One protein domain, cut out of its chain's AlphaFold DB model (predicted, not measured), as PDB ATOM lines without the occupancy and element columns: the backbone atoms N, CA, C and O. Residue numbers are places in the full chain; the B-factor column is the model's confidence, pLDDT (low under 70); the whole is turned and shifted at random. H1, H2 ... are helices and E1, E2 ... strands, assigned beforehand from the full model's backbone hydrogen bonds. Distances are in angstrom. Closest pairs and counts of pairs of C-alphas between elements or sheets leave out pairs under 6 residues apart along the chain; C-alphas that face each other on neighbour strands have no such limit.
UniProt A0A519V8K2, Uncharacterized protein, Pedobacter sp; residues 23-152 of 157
ATOM      1  N   LEU A  23      41.340  -3.118  -8.262       89.50
ATOM      2  CA  LEU A  23      40.995  -2.497  -9.541       89.50
ATOM      3  C   LEU A  23      42.228  -1.892 -10.207       89.50
ATOM      4  O   LEU A  23      43.195  -1.508  -9.549       89.50
ATOM      5  N   SER A  24      42.204  -1.788 -11.530       86.69
ATOM      6  CA  SER A  24      43.226  -1.070 -12.290       86.69
ATOM      7  C   SER A  24      42.589  -0.323 -13.459       86.69
ATOM      8  O   SER A  24      41.714  -0.866 -14.135       86.69
ATOM      9  N   PRO A  25      42.974   0.937 -13.725       82.94
ATOM     10  CA  PRO A  25      42.495   1.623 -14.909       82.94
ATOM     11  C   PRO A  25      43.309   1.121 -16.100       82.94
ATOM     12  O   PRO A  25      44.491   1.440 -16.224       82.94
ATOM     13  N   LEU A  26      42.686   0.364 -17.004       77.81
ATOM     14  CA  LEU A  26      43.350  -0.022 -18.254       77.81
ATOM     15  C   LEU A  26      43.596   1.222 -19.125       77.81
ATOM     16  O   LEU A  26      44.598   1.336 -19.829       77.81
ATOM     17  N   ASN A  27      42.659   2.171 -19.075       82.38
ATOM     18  CA  ASN A  27      42.783   3.537 -19.580       82.38
ATOM     19  C   ASN A  27      41.681   4.412 -18.945       82.38
ATOM     20  O   ASN A  27      40.901   3.938 -18.125       82.38
ATOM     21  N   ALA A  28      41.551   5.675 -19.367       79.00
ATOM     22  CA  ALA A  28      40.542   6.609 -18.841       79.00
ATOM     23  C   ALA A  28      39.066   6.210 -19.104       79.00
ATOM     24  O   ALA A  28      38.159   6.983 -18.806       79.00
ATOM     25  N   LYS A  29      38.819   5.058 -19.734       87.88
ATOM     26  CA  LYS A  29      37.514   4.598 -20.220       87.88
ATOM     27  C   LYS A  29      37.172   3.173 -19.794       87.88
ATOM     28  O   LYS A  29      36.037   2.753 -20.002       87.88
ATOM     29  N   VAL A  30      38.127   2.423 -19.247       90.69
ATOM     30  CA  VAL A  30      37.977   0.995 -18.944       90.69
ATOM     31  C   VAL A  30      38.606   0.695 -17.593       90.69
ATOM     32  O   VAL A  30      39.746   1.083 -17.337       90.69
ATOM     33  N   ILE A  31      37.856  -0.018 -16.761       92.69
ATOM     34  CA  ILE A  31      38.275  -0.489 -15.444       92.69
ATOM     35  C   ILE A  31      38.460  -2.000 -15.540       92.69
ATOM     36  O   ILE A  31      37.548  -2.704 -15.966       92.69
ATOM     37  N   GLU A  32      39.638  -2.476 -15.164       94.12
ATOM     38  CA  GLU A  32      40.006  -3.888 -15.105       94.12
ATOM     39  C   GLU A  32      39.932  -4.392 -13.661       94.12
ATOM     40  O   GLU A  32      40.306  -3.682 -12.720       94.12
ATOM     41  N   PHE A  33      39.434  -5.616 -13.493       93.00
ATOM     42  CA  PHE A  33      39.371  -6.303 -12.210       93.00
ATOM     43  C   PHE A  33      40.580  -7.212 -12.030       93.00
ATOM     44  O   PHE A  33      40.882  -8.050 -12.880       93.00
ATOM     45  N   ASN A  34      41.229  -7.105 -10.875       87.69
ATOM     46  CA  ASN A  34      42.262  -8.054 -10.492       87.69
ATOM     47  C   ASN A  34      41.631  -9.411 -10.120       87.69
ATOM     48  O   ASN A  34      40.508  -9.447  -9.610       87.69
ATOM     49  N   PRO A  35      42.374 -10.528 -10.247       76.56
ATOM     50  CA  PRO A  35      41.875 -11.867  -9.910       76.56
ATOM     51  C   PRO A  35      41.374 -12.046  -8.465       76.56
ATOM     52  O   PRO A  35      40.623 -12.972  -8.190       76.56
ATOM     53  N   ASN A  36      41.788 -11.171  -7.543       82.81
ATOM     54  CA  ASN A  36      41.436 -11.229  -6.119       82.81
ATOM     55  C   ASN A  36      40.367 -10.196  -5.722       82.81
ATOM     56  O   ASN A  36      40.289  -9.811  -4.556       82.81
ATOM     57  N   VAL A  37      39.594  -9.684  -6.684       90.88
ATOM     58  CA  VAL A  37      38.510  -8.738  -6.401       90.88
ATOM     59  C   VAL A  37      37.485  -9.364  -5.450       90.88
ATOM     60  O   VAL A  37      37.104 -10.528  -5.583       90.88
ATOM     61  N   THR A  38      37.036  -8.584  -4.472       94.56
ATOM     62  CA  THR A  38      36.021  -9.012  -3.503       94.56
ATOM     63  C   THR A  38      34.674  -8.359  -3.805       94.56
ATOM     64  O   THR A  38      34.605  -7.371  -4.539       94.56
ATOM     65  N   MET A  39      33.597  -8.871  -3.203       95.06
ATOM     66  CA  MET A  39      32.287  -8.212  -3.263       95.06
ATOM     67  C   MET A  39      32.365  -6.760  -2.768       95.06
ATOM     68  O   MET A  39      31.839  -5.858  -3.414       95.06
ATOM     69  N   ASP A  40      33.095  -6.517  -1.677       95.62
ATOM     70  CA  ASP A  40      33.273  -5.179  -1.107       95.62
ATOM     71  C   ASP A  40      33.994  -4.234  -2.075       95.62
ATOM     72  O   ASP A  40      33.631  -3.063  -2.173       95.62
ATOM     73  N   THR A  41      34.977  -4.734  -2.832       94.75
ATOM     74  CA  THR A  41      35.638  -3.965  -3.898       94.75
ATOM     75  C   THR A  41      34.631  -3.523  -4.966       94.75
ATOM     76  O   THR A  41      34.646  -2.369  -5.398       94.75
ATOM     77  N   ILE A  42      33.737  -4.423  -5.386       96.56
ATOM     78  CA  ILE A  42      32.720  -4.131  -6.407       96.56
ATOM     79  C   ILE A  42      31.692  -3.131  -5.870       96.56
ATOM     80  O   ILE A  42      31.364  -2.171  -6.564       96.56
ATOM     81  N   LEU A  43      31.228  -3.295  -4.629       96.81
ATOM     82  CA  LEU A  43      30.311  -2.350  -3.982       96.81
ATOM     83  C   LEU A  43      30.933  -0.949  -3.861       96.81
ATOM     84  O   LEU A  43      30.296   0.045  -4.203       96.81
ATOM     85  N   GLN A  44      32.204  -0.850  -3.459       95.50
ATOM     86  CA  GLN A  44      32.919   0.431  -3.418       95.50
ATOM     87  C   GLN A  44      33.002   1.086  -4.802       95.50
ATOM     88  O   GLN A  44      32.772   2.292  -4.928       95.50
ATOM     89  N   LEU A  45      33.272   0.299  -5.848       95.81
ATOM     90  CA  LEU A  45      33.280   0.785  -7.224       95.81
ATOM     91  C   LEU A  45      31.907   1.314  -7.652       95.81
ATOM     92  O   LEU A  45      31.820   2.426  -8.172       95.81
ATOM     93  N   LEU A  46      30.835   0.550  -7.432       96.62
ATOM     94  CA  LEU A  46      29.477   0.950  -7.810       96.62
ATOM     95  C   LEU A  46      29.043   2.226  -7.086       96.62
ATOM     96  O   LEU A  46      28.536   3.149  -7.730       96.62
ATOM     97  N   SER A  47      29.328   2.330  -5.789       94.75
ATOM     98  CA  SER A  47      29.084   3.542  -5.008       94.75
ATOM     99  C   SER A  47      29.849   4.742  -5.572       94.75
ATOM    100  O   SER A  47      29.266   5.811  -5.786       94.75
ATOM    101  N   LEU A  48      31.130   4.567  -5.913       93.44
ATOM    102  CA  LEU A  48      31.944   5.627  -6.506       93.44
ATOM    103  C   LEU A  48      31.400   6.075  -7.874       93.44
ATOM    104  O   LEU A  48      31.287   7.280  -8.128       93.44
ATOM    105  N   LEU A  49      31.024   5.137  -8.746       94.00
ATOM    106  CA  LEU A  49      30.415   5.436 -10.046       94.00
ATOM    107  C   LEU A  49      29.087   6.181  -9.872       94.00
ATOM    108  O   LEU A  49      28.846   7.190 -10.540       94.00
ATOM    109  N   HIS A  50      28.258   5.754  -8.919       94.50
ATOM    110  CA  HIS A  50      26.980   6.387  -8.621       94.50
ATOM    111  C   HIS A  50      27.142   7.831  -8.120       94.50
ATOM    112  O   HIS A  50      26.524   8.751  -8.665       94.50
ATOM    113  N   GLN A  51      28.026   8.061  -7.144       91.75
ATOM    114  CA  GLN A  51      28.320   9.390  -6.589       91.75
ATOM    115  C   GLN A  51      28.838  10.381  -7.641       91.75
ATOM    116  O   GLN A  51      28.584  11.587  -7.549       91.75
ATOM    117  N   ASN A  52      29.561   9.874  -8.642       90.94
ATOM    118  CA  ASN A  52      30.120  10.671  -9.731       90.94
ATOM    119  C   ASN A  52      29.234  10.685 -10.988       90.94
ATOM    120  O   ASN A  52      29.611  11.299 -11.984       90.94
ATOM    121  N   ARG A  53      28.042  10.067 -10.940       92.00
ATOM    122  CA  ARG A  53      27.092   9.965 -12.063       92.00
ATOM    123  C   ARG A  53      27.721   9.345 -13.322       92.00
ATOM    124  O   ARG A  53      27.393   9.734 -14.441       92.00
ATOM    125  N   ILE A  54      28.622   8.383 -13.133       92.56
ATOM    126  CA  ILE A  54      29.328   7.688 -14.209       92.56
ATOM    127  C   ILE A  54      28.538   6.432 -14.574       92.56
ATOM    128  O   ILE A  54      28.315   5.555 -13.742       92.56
ATOM    129  N   ALA A  55      28.095   6.369 -15.826       95.06
ATOM    130  CA  ALA A  55      27.491   5.174 -16.396       95.06
ATOM    131  C   ALA A  55      28.574   4.137 -16.711       95.06
ATOM    132  O   ALA A  55      29.718   4.497 -16.995       95.06
ATOM    133  N   PHE A  56      28.213   2.858 -16.711       96.06
ATOM    134  CA  PHE A  56      29.128   1.786 -17.089       96.06
ATOM    135  C   PHE A  56      28.410   0.683 -17.867       96.06
ATOM    136  O   PHE A  56      27.186   0.582 -17.859       96.06
ATOM    137  N   SER A  57      29.185  -0.139 -18.562       95.56
ATOM    138  CA  SER A  57      28.692  -1.283 -19.316       95.56
ATOM    139  C   SER A  57      29.676  -2.439 -19.265       95.56
ATOM    140  O   SER A  57      30.886  -2.240 -19.130       95.56
ATOM    141  N   PHE A  58      29.164  -3.651 -19.408       94.44
ATOM    142  CA  PHE A  58      29.982  -4.837 -19.617       94.44
ATOM    143  C   PHE A  58      29.266  -5.837 -20.512       94.44
ATOM    144  O   PHE A  58      28.043  -5.809 -20.639       94.44
ATOM    145  N   TYR A  59      30.051  -6.696 -21.155       92.50
ATOM    146  CA  TYR A  59      29.536  -7.775 -21.981       92.50
ATOM    147  C   TYR A  59      29.392  -9.045 -21.152       92.50
ATOM    148  O   TYR A  59      30.328  -9.449 -20.467       92.50
ATOM    149  N   ASP A  60      28.229  -9.670 -21.248       91.12
ATOM    150  CA  ASP A  60      27.921 -10.958 -20.653       91.12
ATOM    151  C   ASP A  60      27.720 -11.978 -21.779       91.12
ATOM    152  O   ASP A  60      26.708 -11.962 -22.486       91.12
ATOM    153  N   ALA A  61      28.715 -12.850 -21.957       88.19
ATOM    154  CA  ALA A  61      28.706 -13.900 -22.973       88.19
ATOM    155  C   ALA A  61      27.793 -15.087 -22.615       88.19
ATOM    156  O   ALA A  61      27.453 -15.881 -23.490       88.19
ATOM    157  N   LEU A  62      27.421 -15.233 -21.340       86.31
ATOM    158  CA  LEU A  62      26.594 -16.336 -20.853       86.31
ATOM    159  C   LEU A  62      25.100 -16.023 -20.920       86.31
ATOM    160  O   LEU A  62      24.276 -16.937 -20.863       86.31
ATOM    161  N   TYR A  63      24.734 -14.744 -21.014       85.38
ATOM    162  CA  TYR A  63      23.336 -14.351 -21.071       85.38
ATOM    163  C   TYR A  63      22.624 -15.011 -22.267       85.38
ATOM    164  O   TYR A  63      23.087 -14.864 -23.403       85.38
ATOM    165  N   PRO A  64      21.487 -15.703 -22.047       70.94
ATOM    166  CA  PRO A  64      20.782 -16.430 -23.095       70.94
ATOM    167  C   PRO A  64      20.073 -15.448 -24.036       70.94
ATOM    168  O   PRO A  64      18.889 -15.148 -23.884       70.94
ATOM    169  N   SER A  65      20.805 -14.928 -25.020       66.06
ATOM    170  CA  SER A  65      20.227 -14.186 -26.137       66.06
ATOM    171  C   SER A  65      19.820 -15.163 -27.242       66.06
ATOM    172  O   SER A  65      20.577 -16.048 -27.629       66.06
ATOM    173  N   VAL A  66      18.594 -15.013 -27.749       61.47
ATOM    174  CA  VAL A  66      18.030 -15.876 -28.805       61.47
ATOM    175  C   VAL A  66      18.757 -15.681 -30.144       61.47
ATOM    176  O   VAL A  66      18.774 -16.590 -30.972       61.47
ATOM    177  N   SER A  67      19.347 -14.503 -30.365       60.62
ATOM    178  CA  SER A  67      19.976 -14.107 -31.633       60.62
ATOM    179  C   SER A  67      21.496 -13.996 -31.587       60.62
ATOM    180  O   SER A  67      22.119 -14.080 -32.641       60.62
ATOM    181  N   ASP A  68      22.093 -13.817 -30.406       62.19
ATOM    182  CA  ASP A  68      23.507 -13.452 -30.261       62.19
ATOM    183  C   ASP A  68      24.202 -14.275 -29.181       62.19
ATOM    184  O   ASP A  68      23.579 -14.771 -28.247       62.19
ATOM    185  N   THR A  69      25.526 -14.373 -29.262       69.69
ATOM    186  CA  THR A  69      26.363 -15.089 -28.288       69.69
ATOM    187  C   THR A  69      26.584 -14.296 -26.990       69.69
ATOM    188  O   THR A  69      27.710 -14.228 -26.511       69.69
ATOM    189  N   GLY A  70      25.548 -13.633 -26.464       85.88
ATOM    190  CA  GLY A  70      25.603 -12.792 -25.263       85.88
ATOM    191  C   GLY A  70      24.967 -11.410 -25.439       85.88
ATOM    192  O   GLY A  70      24.432 -11.076 -26.500       85.88
ATOM    193  N   THR A  71      25.041 -10.572 -24.404       89.06
ATOM    194  CA  THR A  71      24.530  -9.191 -24.430       89.06
ATOM    195  C   THR A  71      25.402  -8.232 -23.634       89.06
ATOM    196  O   THR A  71      26.001  -8.603 -22.631       89.06
ATOM    197  N   TYR A  72      25.431  -6.962 -24.040       90.81
ATOM    198  CA  TYR A  72      25.869  -5.904 -23.135       90.81
ATOM    199  C   TYR A  72      24.784  -5.607 -22.105       90.81
ATOM    200  O   TYR A  72      23.594  -5.598 -22.434       90.81
ATOM    201  N   PHE A  73      25.211  -5.334 -20.882       93.44
ATOM    202  CA  PHE A  73      24.413  -4.684 -19.857       93.44
ATOM    203  C   PHE A  73      24.900  -3.246 -19.731       93.44
ATOM    204  O   PHE A  73      26.070  -3.019 -19.425       93.44
ATOM    205  N   ASP A  74      24.015  -2.284 -19.980       94.31
ATOM    206  CA  ASP A  74      24.287  -0.858 -19.827       94.31
ATOM    207  C   ASP A  74      23.605  -0.353 -18.559       94.31
ATOM    208  O   ASP A  74      22.385  -0.464 -18.427       94.31
ATOM    209  N   TYR A  75      24.386   0.230 -17.655       95.62
ATOM    210  CA  TYR A  75      23.933   0.751 -16.373       95.62
ATOM    211  C   TYR A  75      24.192   2.251 -16.263       95.62
ATOM    212  O   TYR A  75      25.300   2.738 -16.495       95.62
ATOM    213  N   GLN A  76      23.175   2.998 -15.841       95.19
ATOM    214  CA  GLN A  76      23.270   4.428 -15.572       95.19
ATOM    215  C   GLN A  76      22.790   4.728 -14.146       95.19
ATOM    216  O   GLN A  76      21.656   4.383 -13.821       95.19
ATOM    217  N   PRO A  77      23.584   5.411 -13.301       95.25
ATOM    218  CA  PRO A  77      23.151   5.814 -11.964       95.25
ATOM    219  C   PRO A  77      21.812   6.560 -11.984       95.25
ATOM    220  O   PRO A  77      21.635   7.500 -12.773       95.25
ATOM    221  N   THR A  78      20.872   6.182 -11.111       94.00
ATOM    222  CA  THR A  78      19.671   7.003 -10.891       94.00
ATOM    223  C   THR A  78      20.053   8.286 -10.161       94.00
ATOM    224  O   THR A  78      21.168   8.423  -9.673       94.00
ATOM    225  N   LYS A  79      19.152   9.275 -10.095       88.19
ATOM    226  CA  LYS A  79      19.405  10.520  -9.346       88.19
ATOM    227  C   LYS A  79      19.201  10.377  -7.837       88.19
ATOM    228  O   LYS A  79      19.555  11.307  -7.118       88.19
ATOM    229  N   ASN A  80      18.642   9.259  -7.375       83.25
ATOM    230  CA  ASN A  80      18.276   9.065  -5.981       83.25
ATOM    231  C   ASN A  80      19.525   9.075  -5.085       83.25
ATOM    232  O   ASN A  80      20.519   8.445  -5.409       83.25
ATOM    233  N   GLU A  81      19.494   9.822  -3.984       75.38
ATOM    234  CA  GLU A  81      20.609   9.894  -3.029       75.38
ATOM    235  C   GLU A  81      20.393   8.989  -1.809       75.38
ATOM    236  O   GLU A  81      21.335   8.741  -1.063       75.38
ATOM    237  N   THR A  82      19.175   8.474  -1.602       80.19
ATOM    238  CA  THR A  82      18.832   7.628  -0.446       80.19
ATOM    239  C   THR A  82      19.007   6.136  -0.712       80.19
ATOM    240  O   THR A  82      19.114   5.360   0.235       80.19
ATOM    241  N   ALA A  83      19.053   5.731  -1.981       87.94
ATOM    242  CA  ALA A  83      19.314   4.363  -2.406       87.94
ATOM    243  C   ALA A  83      20.209   4.375  -3.647       87.94
ATOM    244  O   ALA A  83      19.949   5.130  -4.584       87.94
ATOM    245  N   ILE A  84      21.241   3.529  -3.652       93.06
ATOM    246  CA  ILE A  84      22.116   3.349  -4.810       93.06
ATOM    247  C   ILE A  84      21.427   2.374  -5.765       93.06
ATOM    248  O   ILE A  84      21.336   1.170  -5.511       93.06
ATOM    249  N   THR A  85      20.905   2.919  -6.860       96.44
ATOM    250  CA  THR A  85      20.252   2.149  -7.920       96.44
ATOM    251  C   THR A  85      20.732   2.596  -9.294       96.44
ATOM    252  O   THR A  85      21.227   3.712  -9.488       96.44
ATOM    253  N   PHE A  86      20.575   1.711 -10.274       96.50
ATOM    254  CA  PHE A  86      20.991   1.934 -11.652       96.50
ATOM    255  C   PHE A  86      19.834   1.654 -12.606       96.50
ATOM    256  O   PHE A  86      19.167   0.628 -12.506       96.50
ATOM    257  N   LEU A  87      19.615   2.553 -13.563       95.19
ATOM    258  CA  LEU A  87      18.812   2.267 -14.743       95.19
ATOM    259  C   LEU A  87      19.575   1.293 -15.636       95.19
ATOM    260  O   LEU A  87      20.747   1.530 -15.918       95.19
ATOM    261  N   MET A  88      18.905   0.244 -16.098       94.25
ATOM    262  CA  MET A  88      19.499  -0.819 -16.898       94.25
ATOM    263  C   MET A  88      18.755  -1.023 -18.218       94.25
ATOM    264  O   MET A  88      17.519  -1.075 -18.245       94.25
ATOM    265  N   THR A  89      19.524  -1.183 -19.297       92.25
ATOM    266  CA  THR A  89      19.063  -1.712 -20.590       92.25
ATOM    267  C   THR A  89      20.040  -2.749 -21.145       92.25
ATOM    268  O   THR A  89      21.216  -2.749 -20.788       92.25
ATOM    269  N   LEU A  90      19.571  -3.608 -22.055       88.50
ATOM    270  CA  LEU A  90      20.420  -4.562 -22.772       88.50
ATOM    271  C   LEU A  90      20.949  -3.936 -24.074       88.50
ATOM    272  O   LEU A  90      20.173  -3.481 -24.918       88.50
ATOM    273  N   GLY A  91      22.274  -3.919 -24.217       70.69
ATOM    274  CA  GLY A  91      23.040  -3.048 -25.111       70.69
ATOM    275  C   GLY A  91      23.119  -3.441 -26.590       70.69
ATOM    276  O   GLY A  91      23.180  -2.569 -27.454       70.69
ATOM    277  N   ASN A  92      23.106  -4.743 -26.913       69.81
ATOM    278  CA  ASN A  92      23.400  -5.216 -28.279       69.81
ATOM    279  C   ASN A  92      22.379  -4.720 -29.316       69.81
ATOM    280  O   ASN A  92      22.751  -4.226 -30.381       69.81
ATOM    281  N   HIS A  93      21.092  -4.796 -28.971       66.69
ATOM    282  CA  HIS A  93      19.980  -4.455 -29.866       66.69
ATOM    283  C   HIS A  93      18.871  -3.637 -29.184       66.69
ATOM    284  O   HIS A  93      17.803  -3.448 -29.762       66.69
ATOM    285  N   GLY A  94      19.096  -3.161 -27.953       62.50
ATOM    286  CA  GLY A  94      18.066  -2.491 -27.149       62.50
ATOM    287  C   GLY A  94      17.008  -3.439 -26.581       62.50
ATOM    288  O   GLY A  94      15.949  -3.014 -26.139       62.50
ATOM    289  N   TRP A  95      17.249  -4.748 -26.581       66.62
ATOM    290  CA  TRP A  95      16.234  -5.753 -26.246       66.62
ATOM    291  C   TRP A  95      16.072  -6.019 -24.748       66.62
ATOM    292  O   TRP A  95      15.931  -7.160 -24.327       66.62
ATOM    293  N   SER A  96      16.027  -4.980 -23.916       68.75
ATOM    294  CA  SER A  96      15.566  -5.153 -22.531       68.75
ATOM    295  C   SER A  96      14.039  -5.188 -22.427       68.75
ATOM    296  O   SER A  96      13.498  -5.641 -21.428       68.75
ATOM    297  N   GLY A  97      13.309  -4.682 -23.430       77.44
ATOM    298  CA  GLY A  97      11.850  -4.525 -23.357       77.44
ATOM    299  C   GLY A  97      11.394  -3.385 -22.434       77.44
ATOM    300  O   GLY A  97      10.189  -3.189 -22.254       77.44
ATOM    301  N   GLY A  98      12.330  -2.621 -21.860       89.38
ATOM    302  CA  GLY A  98      12.118  -1.459 -20.995       89.38
ATOM    303  C   GLY A  98      13.401  -0.997 -20.310       89.38
ATOM    304  O   GLY A  98      14.441  -1.637 -20.435       89.38
ATOM    305  N   ILE A  99      13.318   0.098 -19.566       93.50
ATOM    306  CA  ILE A  99      14.391   0.558 -18.683       93.50
ATOM    307  C   ILE A  99      14.029   0.137 -17.262       93.50
ATOM    308  O   ILE A  99      12.968   0.519 -16.763       93.50
ATOM    309  N   TYR A 100      14.899  -0.641 -16.626       94.75
ATOM    310  CA  TYR A 100      14.652  -1.196 -15.295       94.75
ATOM    311  C   TYR A 100      15.512  -0.512 -14.249       94.75
ATOM    312  O   TYR A 100      16.663  -0.196 -14.520       94.75
ATOM    313  N   GLU A 101      14.980  -0.329 -13.047       96.00
ATOM    314  CA  GLU A 101      15.762   0.128 -11.900       96.00
ATOM    315  C   GLU A 101      16.295  -1.074 -11.112       96.00
ATOM    316  O   GLU A 101      15.527  -1.862 -10.556       96.00
ATOM    317  N   ILE A 102      17.618  -1.226 -11.083       97.00
ATOM    318  CA  ILE A 102      18.330  -2.358 -10.488       97.00
ATOM    319  C   ILE A 102      19.112  -1.890  -9.260       97.00
ATOM    320  O   ILE A 102      19.766  -0.847  -9.288       97.00
ATOM    321  N   SER A 103      19.027  -2.656  -8.171       96.62
ATOM    322  CA  SER A 103      19.713  -2.345  -6.917       96.62
ATOM    323  C   SER A 103      21.220  -2.579  -7.016       96.62
ATOM    324  O   SER A 103      21.663  -3.485  -7.723       96.62
ATOM    325  N   GLU A 104      22.008  -1.804  -6.269       96.75
ATOM    326  CA  GLU A 104      23.463  -1.982  -6.176       96.75
ATOM    327  C   GLU A 104      23.863  -3.427  -5.851       96.75
ATOM    328  O   GLU A 104      24.698  -3.996  -6.547       96.75
ATOM    329  N   ASN A 105      23.218  -4.052  -4.862       96.19
ATOM    330  CA  ASN A 105      23.517  -5.430  -4.461       96.19
ATOM    331  C   ASN A 105      23.289  -6.433  -5.597       96.19
ATOM    332  O   ASN A 105      24.086  -7.353  -5.782       96.19
ATOM    333  N   THR A 106      22.221  -6.249  -6.376       96.75
ATOM    334  CA  THR A 106      21.934  -7.083  -7.549       96.75
ATOM    335  C   THR A 106      23.026  -6.932  -8.608       96.75
ATOM    336  O   THR A 106      23.545  -7.929  -9.108       96.75
ATOM    337  N   VAL A 107      23.410  -5.691  -8.925       97.00
ATOM    338  CA  VAL A 107      24.486  -5.402  -9.888       97.00
ATOM    339  C   VAL A 107      25.819  -5.983  -9.406       97.00
ATOM    340  O   VAL A 107      26.530  -6.618 -10.184       97.00
ATOM    341  N   ALA A 108      26.149  -5.806  -8.126       96.62
ATOM    342  CA  ALA A 108      27.385  -6.305  -7.538       96.62
ATOM    343  C   ALA A 108      27.453  -7.834  -7.587       96.62
ATOM    344  O   ALA A 108      28.472  -8.388  -7.991       96.62
ATOM    345  N   THR A 109      26.343  -8.504  -7.263       95.56
ATOM    346  CA  THR A 109      26.209  -9.967  -7.350       95.56
ATOM    347  C   THR A 109      26.444 -10.461  -8.772       95.56
ATOM    348  O   THR A 109      27.239 -11.376  -8.978       95.56
ATOM    349  N   GLN A 110      25.826  -9.815  -9.765       95.19
ATOM    350  CA  GLN A 110      26.013 -10.172 -11.170       95.19
ATOM    351  C   GLN A 110      27.483 -10.053 -11.598       95.19
ATOM    352  O   GLN A 110      28.042 -10.995 -12.161       95.19
ATOM    353  N   ILE A 111      28.119  -8.907 -11.325       95.31
ATOM    354  CA  ILE A 111      29.523  -8.664 -11.690       95.31
ATOM    355  C   ILE A 111      30.430  -9.673 -10.975       95.31
ATOM    356  O   ILE A 111      31.283 -10.286 -11.615       95.31
ATOM    357  N   PHE A 112      30.225  -9.888  -9.675       94.50
ATOM    358  CA  PHE A 112      31.028 -10.816  -8.887       94.50
ATOM    359  C   PHE A 112      30.958 -12.244  -9.437       94.50
ATOM    360  O   PHE A 112      32.002 -12.858  -9.656       94.50
ATOM    361  N   ASN A 113      29.756 -12.750  -9.728       92.62
ATOM    362  CA  ASN A 113      29.573 -14.093 -10.280       92.62
ATOM    363  C   ASN A 113      30.270 -14.249 -11.639       92.62
ATOM    364  O   ASN A 113      30.950 -15.248 -11.877       92.62
ATOM    365  N   LEU A 114      30.155 -13.244 -12.513       93.19
ATOM    366  CA  LEU A 114      30.819 -13.256 -13.816       93.19
ATOM    367  C   LEU A 114      32.348 -13.245 -13.692       93.19
ATOM    368  O   LEU A 114      33.022 -13.951 -14.442       93.19
ATOM    369  N   ILE A 115      32.909 -12.476 -12.754       92.81
ATOM    370  CA  ILE A 115      34.359 -12.467 -12.511       92.81
ATOM    371  C   ILE A 115      34.809 -13.812 -11.936       92.81
ATOM    372  O   ILE A 115      35.773 -14.394 -12.431       92.81
ATOM    373  N   TYR A 116      34.090 -14.343 -10.943       90.94
ATOM    374  CA  TYR A 116      34.409 -15.618 -10.296       90.94
ATOM    375  C   TYR A 116      34.445 -16.791 -11.289       90.94
ATOM    376  O   TYR A 116      35.279 -17.688 -11.178       90.94
ATOM    377  N   GLN A 117      33.583 -16.758 -12.306       90.06
ATOM    378  CA  GLN A 117      33.542 -17.757 -13.376       90.06
ATOM    379  C   GLN A 117      34.485 -17.452 -14.551       90.06
ATOM    380  O   GLN A 117      34.475 -18.171 -15.545       90.06
ATOM    381  N   ASN A 118      35.329 -16.421 -14.449       90.56
ATOM    382  CA  ASN A 118      36.247 -15.965 -15.499       90.56
ATOM    383  C   ASN A 118      35.554 -15.499 -16.797       90.56
ATOM    384  O   ASN A 118      36.141 -15.570 -17.878       90.56
ATOM    385  N   HIS A 119      34.322 -14.993 -16.701       91.56
ATOM    386  CA  HIS A 119      33.558 -14.450 -17.830       91.56
ATOM    387  C   HIS A 119      33.587 -12.922 -17.925       91.56
ATOM    388  O   HIS A 119      33.202 -12.370 -18.954       91.56
ATOM    389  N   LEU A 120      34.077 -12.235 -16.891       93.81
ATOM    390  CA  LEU A 120      34.222 -10.785 -16.874       93.81
ATOM    391  C   LEU A 120      35.581 -10.390 -16.299       93.81
ATOM    392  O   LEU A 120      35.963 -10.832 -15.223       93.81
ATOM    393  N   GLN A 121      36.301  -9.537 -17.023       93.94
ATOM    394  CA  GLN A 121      37.593  -8.984 -16.591       93.94
ATOM    395  C   GLN A 121      37.589  -7.456 -16.577       93.94
ATOM    396  O   GLN A 121      38.390  -6.844 -15.879       93.94
ATOM    397  N   VAL A 122      36.682  -6.825 -17.329       94.62
ATOM    398  CA  VAL A 122      36.659  -5.373 -17.513       94.62
ATOM    399  C   VAL A 122      35.236  -4.826 -17.552       94.62
ATOM    400  O   VAL A 122      34.345  -5.457 -18.117       94.62
ATOM    401  N   ILE A 123      35.042  -3.608 -17.048       95.75
ATOM    402  CA  ILE A 123      33.876  -2.775 -17.372       95.75
ATOM    403  C   ILE A 123      34.308  -1.534 -18.156       95.75
ATOM    404  O   ILE A 123      35.371  -0.959 -17.919       95.75
ATOM    405  N   SER A 124      33.465  -1.091 -19.085       94.88
ATOM    406  CA  SER A 124      33.637   0.170 -19.808       94.88
ATOM    407  C   SER A 124      32.832   1.274 -19.135       94.88
ATOM    408  O   SER A 124      31.635   1.116 -18.927       94.88
ATOM    409  N   ILE A 125      33.464   2.412 -18.860       92.56
ATOM    410  CA  ILE A 125      32.821   3.647 -18.373       92.56
ATOM    411  C   ILE A 125      32.673   4.709 -19.480       92.56
ATOM    412  O   ILE A 125      32.252   5.836 -19.228       92.56
ATOM    413  N   ASP A 126      33.020   4.359 -20.722       84.06
ATOM    414  CA  ASP A 126      32.789   5.170 -21.923       84.06
ATOM    415  C   ASP A 126      31.786   4.482 -22.859       84.06
ATOM    416  O   ASP A 126      31.640   3.259 -22.848       84.06
ATOM    417  N   LYS A 127      31.122   5.278 -23.709       77.00
ATOM    418  CA  LYS A 127      30.177   4.823 -24.750       77.00
ATOM    419  C   LYS A 127      29.021   3.941 -24.255       77.00
ATOM    420  O   LYS A 127      28.468   3.190 -25.054       77.00
ATOM    421  N   VAL A 128      28.632   4.074 -22.991       84.25
ATOM    422  CA  VAL A 128      27.470   3.388 -22.407       84.25
ATOM    423  C   VAL A 128      26.195   3.875 -23.086       84.25
ATOM    424  O   VAL A 128      26.001   5.084 -23.255       84.25
ATOM    425  N   ARG A 129      25.335   2.948 -23.512       82.19
ATOM    426  CA  ARG A 129      24.137   3.260 -24.303       82.19
ATOM    427  C   ARG A 129      22.881   2.886 -23.540       82.19
ATOM    428  O   ARG A 129      22.333   1.804 -23.714       82.19
ATOM    429  N   LEU A 130      22.361   3.830 -22.759       80.81
ATOM    430  CA  LEU A 130      21.015   3.677 -22.223       80.81
ATOM    431  C   LEU A 130      19.993   3.944 -23.336       80.81
ATOM    432  O   LEU A 130      19.928   5.046 -23.891       80.81
ATOM    433  N   PHE A 131      19.179   2.949 -23.672       81.31
ATOM    434  CA  PHE A 131      18.156   3.084 -24.709       81.31
ATOM    435  C   PHE A 131      16.920   3.831 -24.187       81.31
ATOM    436  O   PHE A 131      15.881   3.248 -23.886       81.31
ATOM    437  N   THR A 132      17.029   5.159 -24.125       79.62
ATOM    438  CA  THR A 132      16.025   6.079 -23.556       79.62
ATOM    439  C   THR A 132      14.679   6.120 -24.286       79.62
ATOM    440  O   THR A 132      13.725   6.694 -23.771       79.62
ATOM    441  N   HIS A 133      14.584   5.519 -25.474       83.06
ATOM    442  CA  HIS A 133      13.331   5.390 -26.218       83.06
ATOM    443  C   HIS A 133      12.402   4.308 -25.638       83.06
ATOM    444  O   HIS A 133      11.226   4.250 -25.997       83.06
ATOM    445  N   HIS A 134      12.910   3.462 -24.737       85.69
ATOM    446  CA  HIS A 134      12.097   2.516 -23.990       85.69
ATOM    447  C   HIS A 134      11.447   3.162 -22.760       85.69
ATOM    448  O   HIS A 134      12.033   4.047 -22.135       85.69
ATOM    449  N   PRO A 135      10.248   2.701 -22.363       89.81
ATOM    450  CA  PRO A 135       9.608   3.187 -21.154       89.81
ATOM    451  C   PRO A 135      10.335   2.684 -19.904       89.81
ATOM    452  O   PRO A 135      10.822   1.548 -19.864       89.81
ATOM    453  N   LEU A 136      10.331   3.514 -18.859       93.12
ATOM    454  CA  LEU A 136      10.635   3.070 -17.502       93.12
ATOM    455  C   LEU A 136       9.619   2.009 -17.076       93.12
ATOM    456  O   LEU A 136       8.419   2.136 -17.333       93.12
ATOM    457  N   LYS A 137      10.118   0.957 -16.439       94.88
ATOM    458  CA  LYS A 137       9.314  -0.139 -15.913       94.88
ATOM    459  C   LYS A 137       8.767   0.194 -14.530       94.88
ATOM    460  O   LYS A 137       9.362   0.971 -13.781       94.88
ATOM    461  N   ASP A 138       7.607  -0.376 -14.212       94.69
ATOM    462  CA  ASP A 138       6.976  -0.180 -12.909       94.69
ATOM    463  C   ASP A 138       7.699  -0.953 -11.791       94.69
ATOM    464  O   ASP A 138       8.607  -1.753 -12.030       94.69
ATOM    465  N   VAL A 139       7.291  -0.717 -10.540       94.31
ATOM    466  CA  VAL A 139       7.908  -1.330  -9.353       94.31
ATOM    467  C   VAL A 139       7.881  -2.860  -9.410       94.31
ATOM    468  O   VAL A 139       8.870  -3.502  -9.061       94.31
ATOM    469  N   ALA A 140       6.780  -3.462  -9.870       95.94
ATOM    470  CA  ALA A 140       6.644  -4.915  -9.919       95.94
ATOM    471  C   ALA A 140       7.547  -5.528 -10.999       95.94
ATOM    472  O   ALA A 140       8.133  -6.591 -10.800       95.94
ATOM    473  N   GLN A 141       7.678  -4.856 -12.139       95.44
ATOM    474  CA  GLN A 141       8.582  -5.249 -13.216       95.44
ATOM    475  C   GLN A 141      10.052  -5.068 -12.817       95.44
ATOM    476  O   GLN A 141      10.861  -5.943 -13.117       95.44
ATOM    477  N   ASN A 142      10.389  -3.995 -12.097       95.00
ATOM    478  CA  ASN A 142      11.728  -3.785 -11.540       95.00
ATOM    479  C   ASN A 142      12.094  -4.875 -10.532       95.00
ATOM    480  O   ASN A 142      13.195  -5.413 -10.607       95.00
ATOM    481  N   LEU A 143      11.174  -5.251  -9.635       95.56
ATOM    482  CA  LEU A 143      11.405  -6.328  -8.670       95.56
ATOM    483  C   LEU A 143      11.725  -7.652  -9.377       95.56
ATOM    484  O   LEU A 143      12.764  -8.250  -9.115       95.56
ATOM    485  N   LYS A 144      10.893  -8.047 -10.349       94.81
ATOM    486  CA  LYS A 144      11.116  -9.262 -11.150       94.81
ATOM    487  C   LYS A 144      12.451  -9.237 -11.886       94.81
ATOM    488  O   LYS A 144      13.135 -10.253 -11.962       94.81
ATOM    489  N   GLN A 145      12.831  -8.085 -12.439       93.94
ATOM    490  CA  GLN A 145      14.107  -7.957 -13.131       93.94
ATOM    491  C   GLN A 145      15.293  -8.027 -12.162       93.94
ATOM    492  O   GLN A 145      16.316  -8.610 -12.509       93.94
ATOM    493  N   ASN A 146      15.163  -7.478 -10.951       95.44
ATOM    494  CA  ASN A 146      16.183  -7.617  -9.912       95.44
ATOM    495  C   ASN A 146      16.367  -9.080  -9.509       95.44
ATOM    496  O   ASN A 146      17.501  -9.539  -9.460       95.44
ATOM    497  N   GLU A 147      15.276  -9.806  -9.262       94.19
ATOM    498  CA  GLU A 147      15.316 -11.241  -8.950       94.19
ATOM    499  C   GLU A 147      15.994 -12.031 -10.072       94.19
ATOM    500  O   GLU A 147      16.894 -12.826  -9.809       94.19
ATOM    501  N   LEU A 148      15.619 -11.753 -11.326       92.00
ATOM    502  CA  LEU A 148      16.211 -12.399 -12.491       92.00
ATOM    503  C   LEU A 148      17.717 -12.145 -12.574       92.00
ATOM    504  O   LEU A 148      18.469 -13.103 -12.682       92.00
ATOM    505  N   ILE A 149      18.160 -10.884 -12.507       91.75
ATOM    506  CA  ILE A 149      19.588 -10.533 -12.607       91.75
ATOM    507  C   ILE A 149      20.379 -11.083 -11.421       91.75
ATOM    508  O   ILE A 149      21.487 -11.568 -11.611       91.75
ATOM    509  N   CYS A 150      19.814 -11.037 -10.214       91.56
ATOM    510  CA  CYS A 150      20.459 -11.558  -9.012       91.56
ATOM    511  C   CYS A 150      20.700 -13.071  -9.117       91.56
ATOM    512  O   CYS A 150      21.747 -13.555  -8.701       91.56
ATOM    513  N   GLY A 151      19.754 -13.803  -9.717       89.00
ATOM    514  CA  GLY A 151      19.882 -15.234  -9.996       89.00
ATOM    515  C   GLY A 151      20.717 -15.577 -11.233       89.00
ATOM    516  O   GLY A 151      20.937 -16.756 -11.503       89.00
ATOM    517  N   LEU A 152      21.183 -14.594 -12.015       87.69
ATOM    518  CA  LEU A 152      22.055 -14.888 -13.150       87.69
ATOM    519  C   LEU A 152      23.409 -15.380 -12.656       87.69
ATOM    520  O   LEU A 152      24.036 -14.790 -11.772       87.69
TER     521      LEU A 152
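Overview. This is residues 23 to 152 of the 157 residues of an uncharacterized protein of Pedobacter sp (UniProt A0A519V8K2). A strongly twisted four-stranded sheet, E3 to E6, makes the middle of the domain, with H1 and H2 packed over one face as a second layer and H3 at its E6 edge. A small three-stranded sheet, E1, E2 and E7, sits beyond the E3 edge, with E7 beside E3, and the long stretch 125 to 138 passes over the other face on its way to H3. The 130 printed residues hold three named helices and seven named strands in the order E1 E2 H1 E3 E4 E5 E6 H2 E7 H3, of mixed class. Both sheets, E3 E4 E5 E6 and E1 E2 E7, are antiparallel. The whole is compact, with a radius of gyration of the C-alphas of 13.7 A and spans of 37 by 36 by 26 A.

Arrangement. E1, residues 23 to 27, and E2, residues 30 to 33, form a hairpin, with N 24 and O 32 2.9 A apart. E7, residues 122 to 124, is the other neighbour of E2, antiparallel, with N 31 and O 123 at 2.9 A. H1, residues 39 to 51, is on both sheets. E3, residues 56 to 60, E4, residues 71 to 77, E5, residues 85 to 90, and E6, residues 100 to 103, form a meander, each strand the antiparallel neighbour of the one before. Within hydrogen-bond range are N 60 and O 71 at 2.8 A, N 76 and O 87 at 2.8 A, and N 88 and O 100 at 2.8 A. The closest C-alphas of E3 and E7, those of Phe 58 and Ile 123, are 4.9 A apart. H2, residues 104 to 116, has a height over the larger sheet of 10.4 A. H1 and H2 touch at Ile 42 and Ala 108, whose C-alphas are 5.9 A apart, at a steep tilt of 48 degrees, opposite ways. H3, residues 139 to 150, lies over E6; the C-alphas of Tyr 100 and Asn 142 are their closest, 5.4 A apart. With residues 146 to 150 alone H3 touches H2, closest at the C-alphas of Thr 106 and Cys 150, 4.9 A apart. H1 and H3 are apart. In H1, H2 and H3 every O i to N i+4 pair is within hydrogen-bond range.

Along the chain. E1 begins at C-alpha 23, (40.995, -2.497, -9.541). From first to last C-alpha H1 measures 18.3 A, E4 19.6 A, E5 16.3 A, H2 18.0 A and H3 16.2 A. H2 begins at C-alpha 104, (23.463, -1.982, -6.176), and H3 ends at C-alpha 150, (20.459, -11.558, -9.012).

Size, cuts and confidence. The two C-alphas farthest apart, those of Asn 27 and Ala 140, are 38.4 A apart. The printed part has no cut. The link E7 to H3, 14 residues, is long. Residues 65 to 69 and 92 to 96 have pLDDT under 70; the mean of the printed part is 88.9.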